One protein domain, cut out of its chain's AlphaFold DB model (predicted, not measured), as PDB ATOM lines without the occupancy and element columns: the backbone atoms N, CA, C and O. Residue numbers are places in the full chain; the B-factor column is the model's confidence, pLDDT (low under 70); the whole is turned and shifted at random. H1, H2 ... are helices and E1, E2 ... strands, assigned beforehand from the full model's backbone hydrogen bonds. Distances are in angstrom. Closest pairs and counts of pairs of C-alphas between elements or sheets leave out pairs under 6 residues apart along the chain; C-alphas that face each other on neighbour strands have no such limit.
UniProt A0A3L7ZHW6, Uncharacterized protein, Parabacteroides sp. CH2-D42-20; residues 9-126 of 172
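What this domain is: This is residues 9 to 126 of the 172 residues of an uncharacterized protein of Parabacteroides sp. CH2-D42-20 (UniProt A0A3L7ZHW6). A twisted three-stranded sheet, E3 to E5, makes one end of an elongated body, and a small head of the two-stranded sheet E1 E2 with H2 makes the other. Between these ends H1, H3 and H4 run the same way, H4 touching both others and packing over part of one face of the larger sheet, over E4 and E5. The printed part has 118 residues, ordered H1 E1 H2 E2 H3 E3 E4 E5 H4; both sheets are antiparallel and the class is mixed. It is only just compact, close to loose, with a radius of gyration of the C-alphas of 15.9 A and spans of 58 by 29 by 19 A.

Where its parts are: E3 is residues 71 to 76, 15.6 A; E4 81 to 87, 18.3 A; E5 93 to 100, 16.6 A, bending by 91 degrees at residue 96. H4, residues 104 to 117, spans 19.9 A and ends at C-alpha 117 (132.582, 221.609, 187.862). H3 is residues 57 to 63, E1 26 to 28, E2 52 to 54 and H2 39 to 42. H1, residues 9 to 17, begins at C-alpha 9 (148.877, 215.581, 197.045).

How they stand to each other: E3, E4 and E5 form a meander, each strand the antiparallel neighbour of the one before; N 74 and O 83 are 2.8 A apart, N 84 and O 97 2.8 A. H4 is on this twisted sheet, two layers, at a height of 9.5 A. H4 touches H3 at a shallow tilt of 16 degrees, closest C-alphas Met 60 and Ile 108, 7.1 A. H4 touches H1 at 10 degrees, also shallow, closest C-alphas Ala 17 and Glu 113, 6.1 A. E1 and E2 are antiparallel, with N 28 and O 52 2.8 A apart. The closest C-alphas of H2 and E2, Tyr 39 and Pro 53, are 5.6 A apart. Every O i to N i+4 pair is within hydrogen-bond range in H1, H3 and H4; H2 is too short for one.

The domain as a whole: The C-alphas farthest apart, Gly 47 and Cys 90, are 57.8 A apart. The printed part has no cut and no long link. Only residue 48 is under pLDDT 70.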
ATOM      1  N   GLU A   9     149.222 215.445 198.467       95.81
ATOM      2  CA  GLU A   9     148.877 215.581 197.045       95.81
ATOM      3  C   GLU A   9     147.355 215.656 196.851       95.81
ATOM      4  O   GLU A   9     146.836 216.583 196.235       95.81
ATOM      5  N   GLN A  10     146.622 214.739 197.475       97.12
ATOM      6  CA  GLN A  10     145.161 214.683 197.456       97.12
ATOM      7  C   GLN A  10     144.509 215.911 198.099       97.12
ATOM      8  O   GLN A  10     143.576 216.487 197.541       97.12
ATOM      9  N   SER A  11     145.018 216.348 199.251       97.00
ATOM     10  CA  SER A  11     144.584 217.592 199.886       97.00
ATOM     11  C   SER A  11     144.839 218.803 198.986       97.00
ATOM     12  O   SER A  11     143.982 219.677 198.890       97.00
ATOM     13  N   SER A  12     145.980 218.849 198.290       92.81
ATOM     14  CA  SER A  12     146.298 219.950 197.369       92.81
ATOM     15  C   SER A  12     145.302 220.016 196.212       92.81
ATOM     16  O   SER A  12     144.807 221.097 195.911       92.81
ATOM     17  N   ARG A  13     144.912 218.867 195.642       95.38
ATOM     18  CA  ARG A  13     143.859 218.799 194.614       95.38
ATOM     19  C   ARG A  13     142.534 219.399 195.086       95.38
ATOM     20  O   ARG A  13     141.937 220.205 194.377       95.38
ATOM     21  N   LEU A  14     142.089 219.051 196.295       95.94
ATOM     22  CA  LEU A  14     140.849 219.592 196.867       95.94
ATOM     23  C   LEU A  14     140.923 221.115 197.045       95.94
ATOM     24  O   LEU A  14     139.984 221.826 196.681       95.94
ATOM     25  N   LEU A  15     142.048 221.626 197.554       91.81
ATOM     26  CA  LEU A  15     142.278 223.065 197.695       91.81
ATOM     27  C   LEU A  15     142.276 223.779 196.334       91.81
ATOM     28  O   LEU A  15     141.604 224.798 196.178       91.81
ATOM     29  N   GLU A  16     142.969 223.231 195.334       86.56
ATOM     30  CA  GLU A  16     143.019 223.768 193.967       86.56
ATOM     31  C   GLU A  16     141.645 223.763 193.279       86.56
ATOM     32  O   GLU A  16     141.319 224.692 192.534       86.56
ATOM     33  N   ALA A  17     140.805 222.763 193.563       86.81
ATOM     34  CA  ALA A  17     139.424 222.701 193.082       86.81
ATOM     35  C   ALA A  17     138.515 223.773 193.724       86.81
ATOM     36  O   ALA A  17     137.464 224.123 193.167       86.81
ATOM     37  N   GLY A  18     138.943 224.343 194.854       87.81
ATOM     38  CA  GLY A  18     138.247 225.394 195.592       87.81
ATOM     39  C   GLY A  18     137.518 224.906 196.843       87.81
ATOM     40  O   GLY A  18     136.606 225.588 197.301       87.81
ATOM     41  N   ILE A  19     137.875 223.746 197.403       93.19
ATOM     42  CA  ILE A  19     137.373 223.331 198.719       93.19
ATOM     43  C   ILE A  19     137.985 224.218 199.805       93.19
ATOM     44  O   ILE A  19     139.182 224.510 199.807       93.19
ATOM     45  N   ARG A  20     137.157 224.635 200.761       92.25
ATOM     46  CA  ARG A  20     137.587 225.433 201.911       92.25
ATOM     47  C   ARG A  20     138.478 224.624 202.846       92.25
ATOM     48  O   ARG A  20     138.015 223.589 203.337       92.25
ATOM     49  N   PRO A  21     139.679 225.111 203.197       92.81
ATOM     50  CA  PRO A  21     140.557 224.403 204.123       92.81
ATOM     51  C   PRO A  21     139.919 224.239 205.507       92.81
ATOM     52  O   PRO A  21     140.106 223.206 206.139       92.81
ATOM     53  N   GLU A  22     139.073 225.174 205.959       91.81
ATOM     54  CA  GLU A  22     138.421 225.070 207.278       91.81
ATOM     55  C   GLU A  22     137.402 223.922 207.373       91.81
ATOM     56  O   GLU A  22     136.911 223.619 208.460       91.81
ATOM     57  N   THR A  23     137.054 223.284 206.253       95.44
ATOM     58  CA  THR A  23     136.187 222.096 206.248       95.44
ATOM     59  C   THR A  23     136.941 220.808 206.573       95.44
ATOM     60  O   THR A  23     136.296 219.779 206.781       95.44
ATOM     61  N   ALA A  24     138.277 220.858 206.605       97.50
ATOM     62  CA  ALA A  24     139.131 219.744 206.980       97.50
ATOM     63  C   ALA A  24     138.959 219.412 208.468       97.50
ATOM     64  O   ALA A  24     139.177 220.241 209.357       97.50
ATOM     65  N   ASP A  25     138.558 218.172 208.735       98.00
ATOM     66  CA  ASP A  25     138.371 217.622 210.078       98.00
ATOM     67  C   ASP A  25     139.665 217.043 210.670       98.00
ATOM     68  O   ASP A  25     139.701 216.671 211.843       98.00
ATOM     69  N   MET A  26     140.728 216.995 209.867       97.12
ATOM     70  CA  MET A  26     142.065 216.559 210.243       97.12
ATOM     71  C   MET A  26     143.120 217.518 209.677       97.12
ATOM     72  O   MET A  26     142.837 218.381 208.842       97.12
ATOM     73  N   TYR A  27     144.368 217.344 210.098       96.50
ATOM     74  CA  TYR A  27     145.514 217.971 209.445       96.50
ATOM     75  C   TYR A  27     146.717 217.024 209.410       96.50
ATOM     76  O   TYR A  27     146.781 216.066 210.177       96.50
ATOM     77  N   LEU A  28     147.654 217.278 208.502       95.81
ATOM     78  CA  LEU A  28     148.979 216.665 208.483       95.81
ATOM     79  C   LEU A  28     149.954 217.593 209.210       95.81
ATOM     80  O   LEU A  28     149.963 218.791 208.922       95.81
ATOM     81  N   ASP A  29     150.736 217.059 210.144       93.56
ATOM     82  CA  ASP A  29     151.790 217.813 210.833       93.56
ATOM     83  C   ASP A  29     153.012 218.073 209.925       93.56
ATOM     84  O   ASP A  29     153.021 217.723 208.739       93.56
ATOM     85  N   GLU A  30     154.068 218.683 210.467       91.06
ATOM     86  CA  GLU A  30     155.304 218.984 209.733       91.06
ATOM     87  C   GLU A  30     156.035 217.741 209.182       91.06
ATOM     88  O   GLU A  30     156.903 217.865 208.314       91.06
ATOM     89  N   PHE A  31     155.689 216.543 209.663       92.44
ATOM     90  CA  PHE A  31     156.218 215.256 209.207       92.44
ATOM     91  C   PHE A  31     155.239 214.508 208.292       92.44
ATOM     92  O   PHE A  31     155.452 213.332 207.991       92.44
ATOM     93  N   GLU A  32     154.180 215.183 207.842       92.62
ATOM     94  CA  GLU A  32     153.094 214.631 207.034       92.62
ATOM     95  C   GLU A  32     152.328 213.495 207.739       92.62
ATOM     96  O   GLU A  32     151.731 212.628 207.092       92.62
ATOM     97  N   LEU A  33     152.320 213.491 209.077       93.56
ATOM     98  CA  LEU A  33     151.575 212.522 209.872       93.56
ATOM     99  C   LEU A  33     150.163 213.039 210.180       93.56
ATOM    100  O   LEU A  33     149.987 214.206 210.533       93.56
ATOM    101  N   PRO A  34     149.134 212.178 210.077       95.38
ATOM    102  CA  PRO A  34     147.758 212.589 210.292       95.38
ATOM    103  C   PRO A  34     147.456 212.834 211.773       95.38
ATOM    104  O   PRO A  34     147.614 211.947 212.616       95.38
ATOM    105  N   VAL A  35     146.913 214.012 212.065       95.25
ATOM    106  CA  VAL A  35     146.399 214.411 213.375       95.25
ATOM    107  C   VAL A  35     144.881 214.562 213.293       95.25
ATOM    108  O   VAL A  35     144.350 215.350 212.511       95.25
ATOM    109  N   ALA A  36     144.164 213.792 214.117       95.12
ATOM    110  CA  ALA A  36     142.701 213.796 214.189       95.12
ATOM    111  C   ALA A  36     142.175 214.997 214.994       95.12
ATOM    112  O   ALA A  36     141.647 214.849 216.100       95.12
ATOM    113  N   PHE A  37     142.378 216.195 214.456       94.06
ATOM    114  CA  PHE A  37     141.932 217.451 215.040       94.06
ATOM    115  C   PHE A  37     141.603 218.457 213.930       94.06
ATOM    116  O   PHE A  37     142.288 218.508 212.914       94.06
ATOM    117  N   GLU A  38     140.558 219.262 214.133       93.31
ATOM    118  CA  GLU A  38     140.047 220.189 213.116       93.31
ATOM    119  C   GLU A  38     141.109 221.217 212.696       93.31
ATOM    120  O   GLU A  38     141.593 222.000 213.525       93.31
ATOM    121  N   TYR A  39     141.416 221.272 211.396       93.56
ATOM    122  CA  TYR A  39     142.432 222.171 210.841       93.56
ATOM    123  C   TYR A  39     142.148 223.645 211.168       93.56
ATOM    124  O   TYR A  39     143.025 224.362 211.653       93.56
ATOM    125  N   GLY A  40     140.892 224.083 211.016       89.50
ATOM    126  CA  GLY A  40     140.493 225.477 211.254       89.50
ATOM    127  C   GLY A  40     140.706 225.974 212.694       89.50
ATOM    128  O   GLY A  40     140.690 227.180 212.943       89.50
ATOM    129  N   ARG A  41     140.930 225.075 213.666       89.19
ATOM    130  CA  ARG A  41     141.278 225.454 215.048       89.19
ATOM    131  C   ARG A  41     142.767 225.699 215.241       89.19
ATOM    132  O   ARG A  41     143.137 226.455 216.139       89.19
ATOM    133  N   VAL A  42     143.616 225.065 214.436       89.69
ATOM    134  CA  VAL A  42     145.075 225.139 214.580       89.69
ATOM    135  C   VAL A  42     145.714 226.109 213.603       89.69
ATOM    136  O   VAL A  42     146.699 226.730 213.982       89.69
ATOM    137  N   GLU A  43     145.132 226.324 212.418       84.38
ATOM    138  CA  GLU A  43     145.725 227.126 211.329       84.38
ATOM    139  C   GLU A  43     146.191 228.529 211.773       84.38
ATOM    140  O   GLU A  43     147.167 229.060 211.257       84.38
ATOM    141  N   LYS A  44     145.516 229.129 212.768       85.06
ATOM    142  CA  LYS A  44     145.811 230.479 213.288       85.06
ATOM    143  C   LYS A  44     146.833 230.497 214.425       85.06
ATOM    144  O   LYS A  44     147.244 231.571 214.857       85.06
ATOM    145  N   HIS A  45     147.195 229.328 214.943       84.88
ATOM    146  CA  HIS A  45     148.024 229.152 216.135       84.88
ATOM    147  C   HIS A  45     149.373 228.490 215.834       84.88
ATOM    148  O   HIS A  45     150.232 228.452 216.714       84.88
ATOM    149  N   VAL A  46     149.563 227.975 214.619       81.06
ATOM    150  CA  VAL A  46     150.780 227.276 214.193       81.06
ATOM    151  C   VAL A  46     151.395 227.958 212.972       81.06
ATOM    152  O   VAL A  46     150.722 228.698 212.255       81.06
ATOM    153  N   GLY A  47     152.693 227.745 212.746       78.31
ATOM    154  CA  GLY A  47     153.341 228.212 211.518       78.31
ATOM    155  C   GLY A  47     152.729 227.541 210.283       78.31
ATOM    156  O   GLY A  47     152.249 226.415 210.375       78.31
ATOM    157  N   GLN A  48     152.776 228.208 209.125       68.38
ATOM    158  CA  GLN A  48     152.185 227.695 207.876       68.38
ATOM    159  C   GLN A  48     152.695 226.297 207.482       68.38
ATOM    160  O   GLN A  48     151.946 225.522 206.897       68.38
ATOM    161  N   ASP A  49     153.930 225.955 207.857       76.31
ATOM    162  CA  ASP A  49     154.548 224.658 207.552       76.31
ATOM    163  C   ASP A  49     154.255 223.564 208.600       76.31
ATOM    164  O   ASP A  49     154.676 222.424 208.429       76.31
ATOM    165  N   MET A  50     153.561 223.896 209.697       85.12
ATOM    166  CA  MET A  50     153.308 222.978 210.823       85.12
ATOM    167  C   MET A  50     151.954 222.265 210.749       85.12
ATOM    168  O   MET A  50     151.720 221.315 211.490       85.12
ATOM    169  N   ALA A  51     151.037 222.733 209.902       91.44
ATOM    170  CA  ALA A  51     149.755 222.074 209.697       91.44
ATOM    171  C   ALA A  51     149.282 222.247 208.257       91.44
ATOM    172  O   ALA A  51     149.163 223.367 207.757       91.44
ATOM    173  N   PHE A  52     148.928 221.135 207.622       94.50
ATOM    174  CA  PHE A  52     148.337 221.102 206.290       94.50
ATOM    175  C   PHE A  52     146.943 220.466 206.353       94.50
ATOM    176  O   PHE A  52     146.807 219.412 206.969       94.50
ATOM    177  N   PRO A  53     145.894 221.051 205.751       96.88
ATOM    178  CA  PRO A  53     144.538 220.523 205.884       96.88
ATOM    179  C   PRO A  53     144.430 219.109 205.301       96.88
ATOM    180  O   PRO A  53     144.979 218.813 204.234       96.88
ATOM    181  N   ALA A  54     143.699 218.236 205.989       97.94
ATOM    182  CA  ALA A  54     143.396 216.890 205.526       97.94
ATOM    183  C   ALA A  54     141.949 216.506 205.834       97.94
ATOM    184  O   ALA A  54     141.391 216.865 206.869       97.94
ATOM    185  N   TRP A  55     141.343 215.737 204.937       98.50
ATOM    186  CA  TRP A  55     139.967 215.281 205.084       98.50
ATOM    187  C   TRP A  55     139.952 213.790 205.354       98.50
ATOM    188  O   TRP A  55     140.527 213.006 204.593       98.50
ATOM    189  N   SER A  56     139.291 213.384 206.433       97.62
ATOM    190  CA  SER A  56     139.009 211.972 206.664       97.62
ATOM    191  C   SER A  56     138.116 211.414 205.555       97.62
ATOM    192  O   SER A  56     137.362 212.146 204.905       97.62
ATOM    193  N   LEU A  57     138.133 210.091 205.367       95.75
ATOM    194  CA  LEU A  57     137.196 209.440 204.443       95.75
ATOM    195  C   LEU A  57     135.735 209.792 204.767       95.75
ATOM    196  O   LEU A  57     134.954 210.097 203.868       95.75
ATOM    197  N   SER A  58     135.382 209.799 206.057       95.88
ATOM    198  CA  SER A  58     134.050 210.193 206.520       95.88
ATOM    199  C   SER A  58     133.696 211.615 206.107       95.88
ATOM    200  O   SER A  58     132.578 211.848 205.650       95.88
ATOM    201  N   LYS A  59     134.641 212.554 206.222       97.69
ATOM    202  CA  LYS A  59     134.383 213.949 205.881       97.69
ATOM    203  C   LYS A  59     134.194 214.146 204.387       97.69
ATOM    204  O   LYS A  59     133.304 214.888 203.991       97.69
ATOM    205  N   MET A  60     134.969 213.448 203.560       97.19
ATOM    206  CA  MET A  60     134.779 213.498 202.111       97.19
ATOM    207  C   MET A  60     133.429 212.903 201.686       97.19
ATOM    208  O   MET A  60     132.761 213.482 200.838       97.19
ATOM    209  N   ILE A  61     132.983 211.796 202.297       96.25
ATOM    210  CA  ILE A  61     131.656 211.216 202.017       96.25
ATOM    211  C   ILE A  61     130.532 212.180 202.430       96.25
ATOM    212  O   ILE A  61     129.554 212.311 201.702       96.25
ATOM    213  N   GLU A  62     130.678 212.898 203.552       96.81
ATOM    214  CA  GLU A  62     129.719 213.930 203.992       96.81
ATOM    215  C   GLU A  62     129.549 215.061 202.959       96.81
ATOM    216  O   GLU A  62     128.481 215.670 202.880       96.81
ATOM    217  N   MET A  63     130.582 215.351 202.162       97.31
ATOM    218  CA  MET A  63     130.519 216.384 201.122       97.31
ATOM    219  C   MET A  63     129.705 215.961 199.898       97.31
ATOM    220  O   MET A  63     129.193 216.828 199.190       97.31
ATOM    221  N   LEU A  64     129.584 214.657 199.633       97.94
ATOM    222  CA  LEU A  64     128.903 214.144 198.448       97.94
ATOM    223  C   LEU A  64     127.376 214.277 198.607       97.94
ATOM    224  O   LEU A  64     126.808 213.733 199.558       97.94
ATOM    225  N   PRO A  65     126.667 214.946 197.678       97.56
ATOM    226  CA  PRO A  65     125.208 214.934 197.667       97.56
ATOM    227  C   PRO A  65     124.689 213.499 197.571       97.56
ATOM    228  O   PRO A  65     125.130 212.739 196.719       97.56
ATOM    229  N   THR A  66     123.722 213.106 198.393       97.44
ATOM    230  CA  THR A  66     123.170 211.740 198.327       97.44
ATOM    231  C   THR A  66     122.217 211.539 197.146       97.44
ATOM    232  O   THR A  66     121.963 210.404 196.741       97.44
ATOM    233  N   ASN A  67     121.695 212.635 196.585       96.31
ATOM    234  CA  ASN A  67     120.816 212.635 195.425       96.31
ATOM    235  C   ASN A  67     121.068 213.858 194.535       96.31
ATOM    236  O   ASN A  67     121.175 214.977 195.039       96.31
ATOM    237  N   ILE A  68     121.097 213.651 193.218       96.75
ATOM    238  CA  ILE A  68     121.148 214.714 192.211       96.75
ATOM    239  C   ILE A  68     120.078 214.409 191.169       96.75
ATOM    240  O   ILE A  68     120.215 213.448 190.425       96.75
ATOM    241  N   ASN A  69     119.004 215.201 191.106       94.19
ATOM    242  CA  ASN A  69     117.927 215.043 190.116       94.19
ATOM    243  C   ASN A  69     117.368 213.606 189.999       94.19
ATOM    244  O   ASN A  69     116.997 213.166 188.915       94.19
ATOM    245  N   GLY A  70     117.308 212.862 191.110       93.50
ATOM    246  CA  GLY A  70     116.851 211.470 191.127       93.50
ATOM    247  C   GLY A  70     117.961 210.420 191.010       93.50
ATOM    248  O   GLY A  70     117.707 209.276 191.377       93.50
ATOM    249  N   TYR A  71     119.179 210.786 190.603       96.81
ATOM    250  CA  TYR A  71     120.345 209.900 190.646       96.81
ATOM    251  C   TYR A  71     120.847 209.764 192.085       96.81
ATOM    252  O   TYR A  71     121.081 210.765 192.762       96.81
ATOM    253  N   ILE A  72     120.985 208.530 192.559       97.00
ATOM    254  CA  ILE A  72     121.364 208.179 193.929       97.00
ATOM    255  C   ILE A  72     122.866 207.901 193.976       97.00
ATOM    256  O   ILE A  72     123.395 207.202 193.114       97.00
ATOM    257  N   LEU A  73     123.534 208.443 194.994       97.56
ATOM    258  CA  LEU A  73     124.941 208.168 195.269       97.56
ATOM    259  C   LEU A  73     125.140 206.721 195.742       97.56
ATOM    260  O   LEU A  73     124.487 206.278 196.688       97.56
ATOM    261  N   SER A  74     126.126 206.040 195.171       95.81
ATOM    262  CA  SER A  74     126.695 204.804 195.704       95.81
ATOM    263  C   SER A  74     128.219 204.916 195.769       95.81
ATOM    264  O   SER A  74     128.867 205.426 194.854       95.81
ATOM    265  N   VAL A  75     128.785 204.462 196.888       95.38
ATOM    266  CA  VAL A  75     130.230 204.400 197.130       95.38
ATOM    267  C   VAL A  75     130.584 202.945 197.391       95.38
ATOM    268  O   VAL A  75     130.181 202.366 198.401       95.38
ATOM    269  N   ASP A  76     131.337 202.356 196.472       92.06
ATOM    270  CA  ASP A  76     131.751 200.962 196.523       92.06
ATOM    271  C   ASP A  76     133.167 200.868 197.097       92.06
ATOM    272  O   ASP A  76     134.137 201.318 196.488       92.06
ATOM    273  N   PHE A  77     133.292 200.278 198.284       90.00
ATOM    274  CA  PHE A  77     134.577 200.099 198.961       90.00
ATOM    275  C   PHE A  77     135.414 198.962 198.366       90.00
ATOM    276  O   PHE A  77     136.641 198.995 198.469       90.00
ATOM    277  N   GLU A  78     134.774 197.960 197.764       88.31
ATOM    278  CA  GLU A  78     135.444 196.795 197.185       88.31
ATOM    279  C   GLU A  78     136.038 197.156 195.824       88.31
ATOM    280  O   GLU A  78     137.239 196.987 195.600       88.31
ATOM    281  N   ASN A  79     135.222 197.761 194.961       86.88
ATOM    282  CA  ASN A  79     135.642 198.229 193.639       86.88
ATOM    283  C   ASN A  79     136.234 199.642 193.657       86.88
ATOM    284  O   ASN A  79     136.666 200.139 192.616       86.88
ATOM    285  N   LYS A  80     136.265 200.286 194.834       89.38
ATOM    286  CA  LYS A  80     136.815 201.633 195.059       89.38
ATOM    287  C   LYS A  80     136.222 202.647 194.076       89.38
ATOM    288  O   LYS A  80     136.933 203.449 193.467       89.38
ATOM    289  N   GLY A  81     134.914 202.537 193.876       90.38
ATOM    290  CA  GLY A  81     134.155 203.280 192.881       90.38
ATOM    291  C   GLY A  81     133.179 204.254 193.517       90.38
ATOM    292  O   GLY A  81     132.706 204.046 194.634       90.38
ATOM    293  N   VAL A  82     132.865 205.314 192.779       95.69
ATOM    294  CA  VAL A  82     131.793 206.248 193.124       95.69
ATOM    295  C   VAL A  82     130.878 206.380 191.916       95.69
ATOM    296  O   VAL A  82     131.350 206.569 190.790       95.69
ATOM    297  N   GLU A  83     129.574 206.282 192.147       96.12
ATOM    298  CA  GLU A  83     128.565 206.419 191.103       96.12
ATOM    299  C   GLU A  83     127.349 207.229 191.561       96.12
ATOM    300  O   GLU A  83     126.973 207.231 192.731       96.12
ATOM    301  N   TYR A  84     126.722 207.890 190.594       97.62
ATOM    302  CA  TYR A  84     125.384 208.454 190.683       97.62
ATOM    303  C   TYR A  84     124.523 207.750 189.645       97.62
ATOM    304  O   TYR A  84     124.691 207.983 188.445       97.62
ATOM    305  N   SER A  85     123.618 206.887 190.093       95.69
ATOM    306  CA  SER A  85     122.821 206.031 189.213       95.69
ATOM    307  C   SER A  85     121.330 206.100 189.539       95.69
ATOM    308  O   SER A  85     120.919 206.473 190.639       95.69
ATOM    309  N   MET A  86     120.486 205.780 188.562       94.75
ATOM    310  CA  MET A  86     119.053 205.603 188.773       94.75
ATOM    311  C   MET A  86     118.503 204.476 187.908       94.75
ATOM    312  O   MET A  86     118.992 204.218 186.809       94.75
ATOM    313  N   THR A  87     117.434 203.836 188.375       90.56
ATOM    314  CA  THR A  87     116.665 202.894 187.559       90.56
ATOM    315  C   THR A  87     115.582 203.662 186.813       90.56
ATOM    316  O   THR A  87     114.723 204.295 187.428       90.56
ATOM    317  N   ASN A  88     115.620 203.631 185.482       81.69
ATOM    318  CA  ASN A  88     114.599 204.280 184.662       81.69
ATOM    319  C   ASN A  88     113.332 203.416 184.521       81.69
ATOM    320  O   ASN A  88     113.291 202.258 184.927       81.69
ATOM    321  N   PHE A  89     112.297 203.970 183.883       76.00
ATOM    322  CA  PHE A  89     111.008 203.298 183.656       76.00
ATOM    323  C   PHE A  89     111.086 201.967 182.882       76.00
ATOM    324  O   PHE A  89     110.096 201.244 182.828       76.00
ATOM    325  N   CYS A  90     112.220 201.652 182.250       84.12
ATOM    326  CA  CYS A  90     112.446 200.392 181.540       84.12
ATOM    327  C   CYS A  90     113.304 199.401 182.348       84.12
ATOM    328  O   CYS A  90     113.897 198.512 181.739       84.12
ATOM    329  N   ASP A  91     113.437 199.592 183.664       81.81
ATOM    330  CA  ASP A  91     114.308 198.812 184.555       81.81
ATOM    331  C   ASP A  91     115.781 198.783 184.108       81.81
ATOM    332  O   ASP A  91     116.533 197.857 184.414       81.81
ATOM    333  N   ARG A  92     116.220 199.810 183.367       85.50
ATOM    334  CA  ARG A  92     117.623 199.975 182.974       85.50
ATOM    335  C   ARG A  92     118.304 200.971 183.897       85.50
ATOM    336  O   ARG A  92     117.736 202.019 184.208       85.50
ATOM    337  N   LEU A  93     119.534 200.643 184.276       89.75
ATOM    338  CA  LEU A  93     120.416 201.553 184.994       89.75
ATOM    339  C   LEU A  93     120.857 202.675 184.055       89.75
ATOM    340  O   LEU A  93     121.317 202.419 182.940       89.75
ATOM    341  N   ASP A  94     120.685 203.904 184.518       93.44
ATOM    342  CA  ASP A  94     121.232 205.108 183.917       93.44
ATOM    343  C   ASP A  94     122.226 205.748 184.890       93.44
ATOM    344  O   ASP A  94     122.006 205.730 186.103       93.44
ATOM    345  N   TYR A  95     123.317 206.296 184.361       93.75
ATOM    346  CA  TYR A  95     124.440 206.796 185.151       93.75
ATOM    347  C   TYR A  95     124.700 208.261 184.826       93.75
ATOM    348  O   TYR A  95     125.033 208.605 183.694       93.75
ATOM    349  N   LEU A  96     124.613 209.112 185.844       95.12
ATOM    350  CA  LEU A  96     125.041 210.505 185.760       95.12
ATOM    351  C   LEU A  96     126.563 210.622 185.920       95.12
ATOM    352  O   LEU A  96     127.210 211.429 185.256       95.12
ATOM    353  N   TYR A  97     127.135 209.790 186.787       94.25
ATOM    354  CA  TYR A  97     128.569 209.685 187.023       94.25
ATOM    355  C   TYR A  97     128.890 208.243 187.405       94.25
ATOM    356  O   TYR A  97     128.165 207.639 188.191       94.25
ATOM    357  N   ILE A  98     129.971 207.691 186.866       92.19
ATOM    358  CA  ILE A  98     130.511 206.398 187.286       92.19
ATOM    359  C   ILE A  98     132.001 206.373 186.979       92.19
ATOM    360  O   ILE A  98     132.417 206.575 185.836       92.19
ATOM    361  N   LYS A  99     132.814 206.117 188.000       90.00
ATOM    362  CA  LYS A  99     134.239 205.839 187.828       90.00
ATOM    363  C   LYS A  99     134.745 204.908 188.931       90.00
ATOM    364  O   LYS A  99     134.389 205.070 190.096       90.00
ATOM    365  N   GLY A 100     135.603 203.964 188.546       84.31
ATOM    366  CA  GLY A 100     136.359 203.096 189.453       84.31
ATOM    367  C   GLY A 100     137.837 203.485 189.489       84.31
ATOM    368  O   GLY A 100     138.359 204.002 188.499       84.31
ATOM    369  N   TYR A 101     138.498 203.237 190.621       86.12
ATOM    370  CA  TYR A 101     139.889 203.632 190.863       86.12
ATOM    371  C   TYR A 101     140.690 202.549 191.577       86.12
ATOM    372  O   TYR A 101     140.150 201.640 192.197       86.12
ATOM    373  N   GLU A 102     142.016 202.676 191.552       88.19
ATOM    374  CA  GLU A 102     142.882 201.839 192.388       88.19
ATOM    375  C   GLU A 102     142.839 202.239 193.869       88.19
ATOM    376  O   GLU A 102     143.118 201.410 194.743       88.19
ATOM    377  N   ASN A 103     142.459 203.486 194.163       90.69
ATOM    378  CA  ASN A 103     142.331 204.049 195.502       90.69
ATOM    379  C   ASN A 103     140.982 204.782 195.636       90.69
ATOM    380  O   ASN A 103     140.630 205.617 194.807       90.69
ATOM    381  N   LEU A 104     140.234 204.475 196.703       93.56
ATOM    382  CA  LEU A 104     138.917 205.062 196.959       93.56
ATOM    383  C   LEU A 104     138.975 206.582 197.203       93.56
ATOM    384  O   LEU A 104     138.063 207.291 196.788       93.56
ATOM    385  N   PHE A 105     140.034 207.090 197.842       95.44
ATOM    386  CA  PHE A 105     140.220 208.529 198.056       95.44
ATOM    387  C   PHE A 105     140.317 209.264 196.724       95.44
ATOM    388  O   PHE A 105     139.613 210.251 196.537       95.44
ATOM    389  N   ASP A 106     141.113 208.752 195.783       94.62
ATOM    390  CA  ASP A 106     141.238 209.368 194.459       94.62
ATOM    391  C   ASP A 106     139.897 209.367 193.726       94.62
ATOM    392  O   ASP A 106     139.529 210.369 193.118       94.62
ATOM    393  N   GLY A 107     139.114 208.291 193.864       94.75
ATOM    394  CA  GLY A 107     137.787 208.225 193.262       94.75
ATOM    395  C   GLY A 107     136.771 209.200 193.840       94.75
ATOM    396  O   GLY A 107     135.987 209.787 193.090       94.75
ATOM    397  N   ILE A 108     136.808 209.415 195.155       96.94
ATOM    398  CA  ILE A 108     135.973 210.419 195.814       96.94
ATOM    399  C   ILE A 108     136.434 211.832 195.444       96.94
ATOM    400  O   ILE A 108     135.587 212.671 195.155       96.94
ATOM    401  N   ILE A 109     137.741 212.098 195.387       97.19
ATOM    402  CA  ILE A 109     138.284 213.413 195.007       97.19
ATOM    403  C   ILE A 109     137.902 213.761 193.568       97.19
ATOM    404  O   ILE A 109     137.389 214.850 193.333       97.19
ATOM    405  N   ASP A 110     138.056 212.830 192.625       96.19
ATOM    406  CA  ASP A 110     137.604 213.024 191.242       96.19
ATOM    407  C   ASP A 110     136.093 213.296 191.167       96.19
ATOM    408  O   ASP A 110     135.640 214.112 190.363       96.19
ATOM    409  N   CYS A 111     135.299 212.626 192.011       97.44
ATOM    410  CA  CYS A 111     133.865 212.878 192.091       97.44
ATOM    411  C   CYS A 111     133.575 214.282 192.639       97.44
ATOM    412  O   CYS A 111     132.760 214.995 192.062       97.44
ATOM    413  N   ILE A 112     134.273 214.717 193.694       97.81
ATOM    414  CA  ILE A 112     134.168 216.076 194.241       97.81
ATOM    415  C   ILE A 112     134.539 217.109 193.173       97.81
ATOM    416  O   ILE A 112     133.771 218.037 192.939       97.81
ATOM    417  N   GLU A 113     135.659 216.943 192.470       95.06
ATOM    418  CA  GLU A 113     136.074 217.838 191.382       95.06
ATOM    419  C   GLU A 113     135.005 217.934 190.281       95.06
ATOM    420  O   GLU A 113     134.680 219.033 189.819       95.06
ATOM    421  N   TRP A 114     134.404 216.802 189.898       96.44
ATOM    422  CA  TRP A 114     133.285 216.765 188.957       96.44
ATOM    423  C   TRP A 114     132.040 217.485 189.505       96.44
ATOM    424  O   TRP A 114     131.477 218.329 188.811       96.44
ATOM    425  N   LEU A 115     131.654 217.240 190.761       96.06
ATOM    426  CA  LEU A 115     130.519 217.905 191.418       96.06
ATOM    427  C   LEU A 115     130.695 219.426 191.468       96.06
ATOM    428  O   LEU A 115     129.726 220.163 191.298       96.06
ATOM    429  N   ILE A 116     131.918 219.907 191.697       90.44
ATOM    430  CA  ILE A 116     132.237 221.340 191.674       90.44
ATOM    431  C   ILE A 116     132.075 221.892 190.262       90.44
ATOM    432  O   ILE A 116     131.446 222.934 190.080       90.44
ATOM    433  N   LYS A 117     132.632 221.196 189.266       88.44
ATOM    434  CA  LYS A 117     132.582 221.609 187.862       88.44
ATOM    435  C   LYS A 117     131.146 221.706 187.335       88.44
ATOM    436  O   LYS A 117     130.825 222.677 186.659       88.44
ATOM    437  N   GLU A 118     130.295 220.740 187.667       89.12
ATOM    438  CA  GLU A 118     128.889 220.705 187.237       89.12
ATOM    439  C   GLU A 118     127.959 221.542 188.142       89.12
ATOM    440  O   GLU A 118     126.764 221.665 187.876       89.12
ATOM    441  N   GLY A 119     128.485 222.148 189.214       89.25
ATOM    442  CA  GLY A 119     127.711 223.004 190.120       89.25
ATOM    443  C   GLY A 119     126.745 222.241 191.035       89.25
ATOM    444  O   GLY A 119     125.724 222.789 191.453       89.25
ATOM    445  N   HIS A 120     127.050 220.982 191.344       94.06
ATOM    446  CA  HIS A 120     126.254 220.109 192.208       94.06
ATOM    447  C   HIS A 120     126.746 220.050 193.662       94.06
ATOM    448  O   HIS A 120     125.987 219.621 194.531       94.06
ATOM    449  N   LEU A 121     127.980 220.477 193.952       94.25
ATOM    450  CA  LEU A 121     128.488 220.517 195.328       94.25
ATOM    451  C   LEU A 121     127.872 221.683 196.126       94.25
ATOM    452  O   LEU A 121     127.752 222.803 195.627       94.25
ATOM    453  N   ASP A 122     127.519 221.433 197.390       93.94
ATOM    454  CA  ASP A 122     126.998 222.458 198.302       93.94
ATOM    455  C   ASP A 122     128.037 223.574 198.523       93.94
ATOM    456  O   ASP A 122     129.177 223.328 198.931       93.94
ATOM    457  N   LYS A 123     127.618 224.826 198.296       89.56
ATOM    458  CA  LYS A 123     128.470 226.018 198.389       89.56
ATOM    459  C   LYS A 123     129.116 226.203 199.757       89.56
ATOM    460  O   LYS A 123     130.158 226.840 199.834       89.56
ATOM    461  N   LYS A 124     128.558 225.639 200.835       92.75
ATOM    462  CA  LYS A 124     129.167 225.740 202.175       92.75
ATOM    463  C   LYS A 124     130.586 225.158 202.239       92.75
ATOM    464  O   LYS A 124     131.360 225.566 203.105       92.75
ATOM    465  N   PHE A 125     130.908 224.218 201.345       93.19
ATOM    466  CA  PHE A 125     132.223 223.584 201.251       93.19
ATOM    467  C   PHE A 125     133.196 224.335 200.338       93.19
ATOM    468  O   PHE A 125     134.385 224.025 200.343       93.19
ATOM    469  N   LEU A 126     132.709 225.304 199.564       87.94
ATOM    470  CA  LEU A 126     133.479 226.004 198.543       87.94
ATOM    471  C   LEU A 126     134.000 227.337 199.050       87.94
ATOM    472  O   LEU A 126     133.315 228.040 199.790       87.94
TER     473      LEU A 126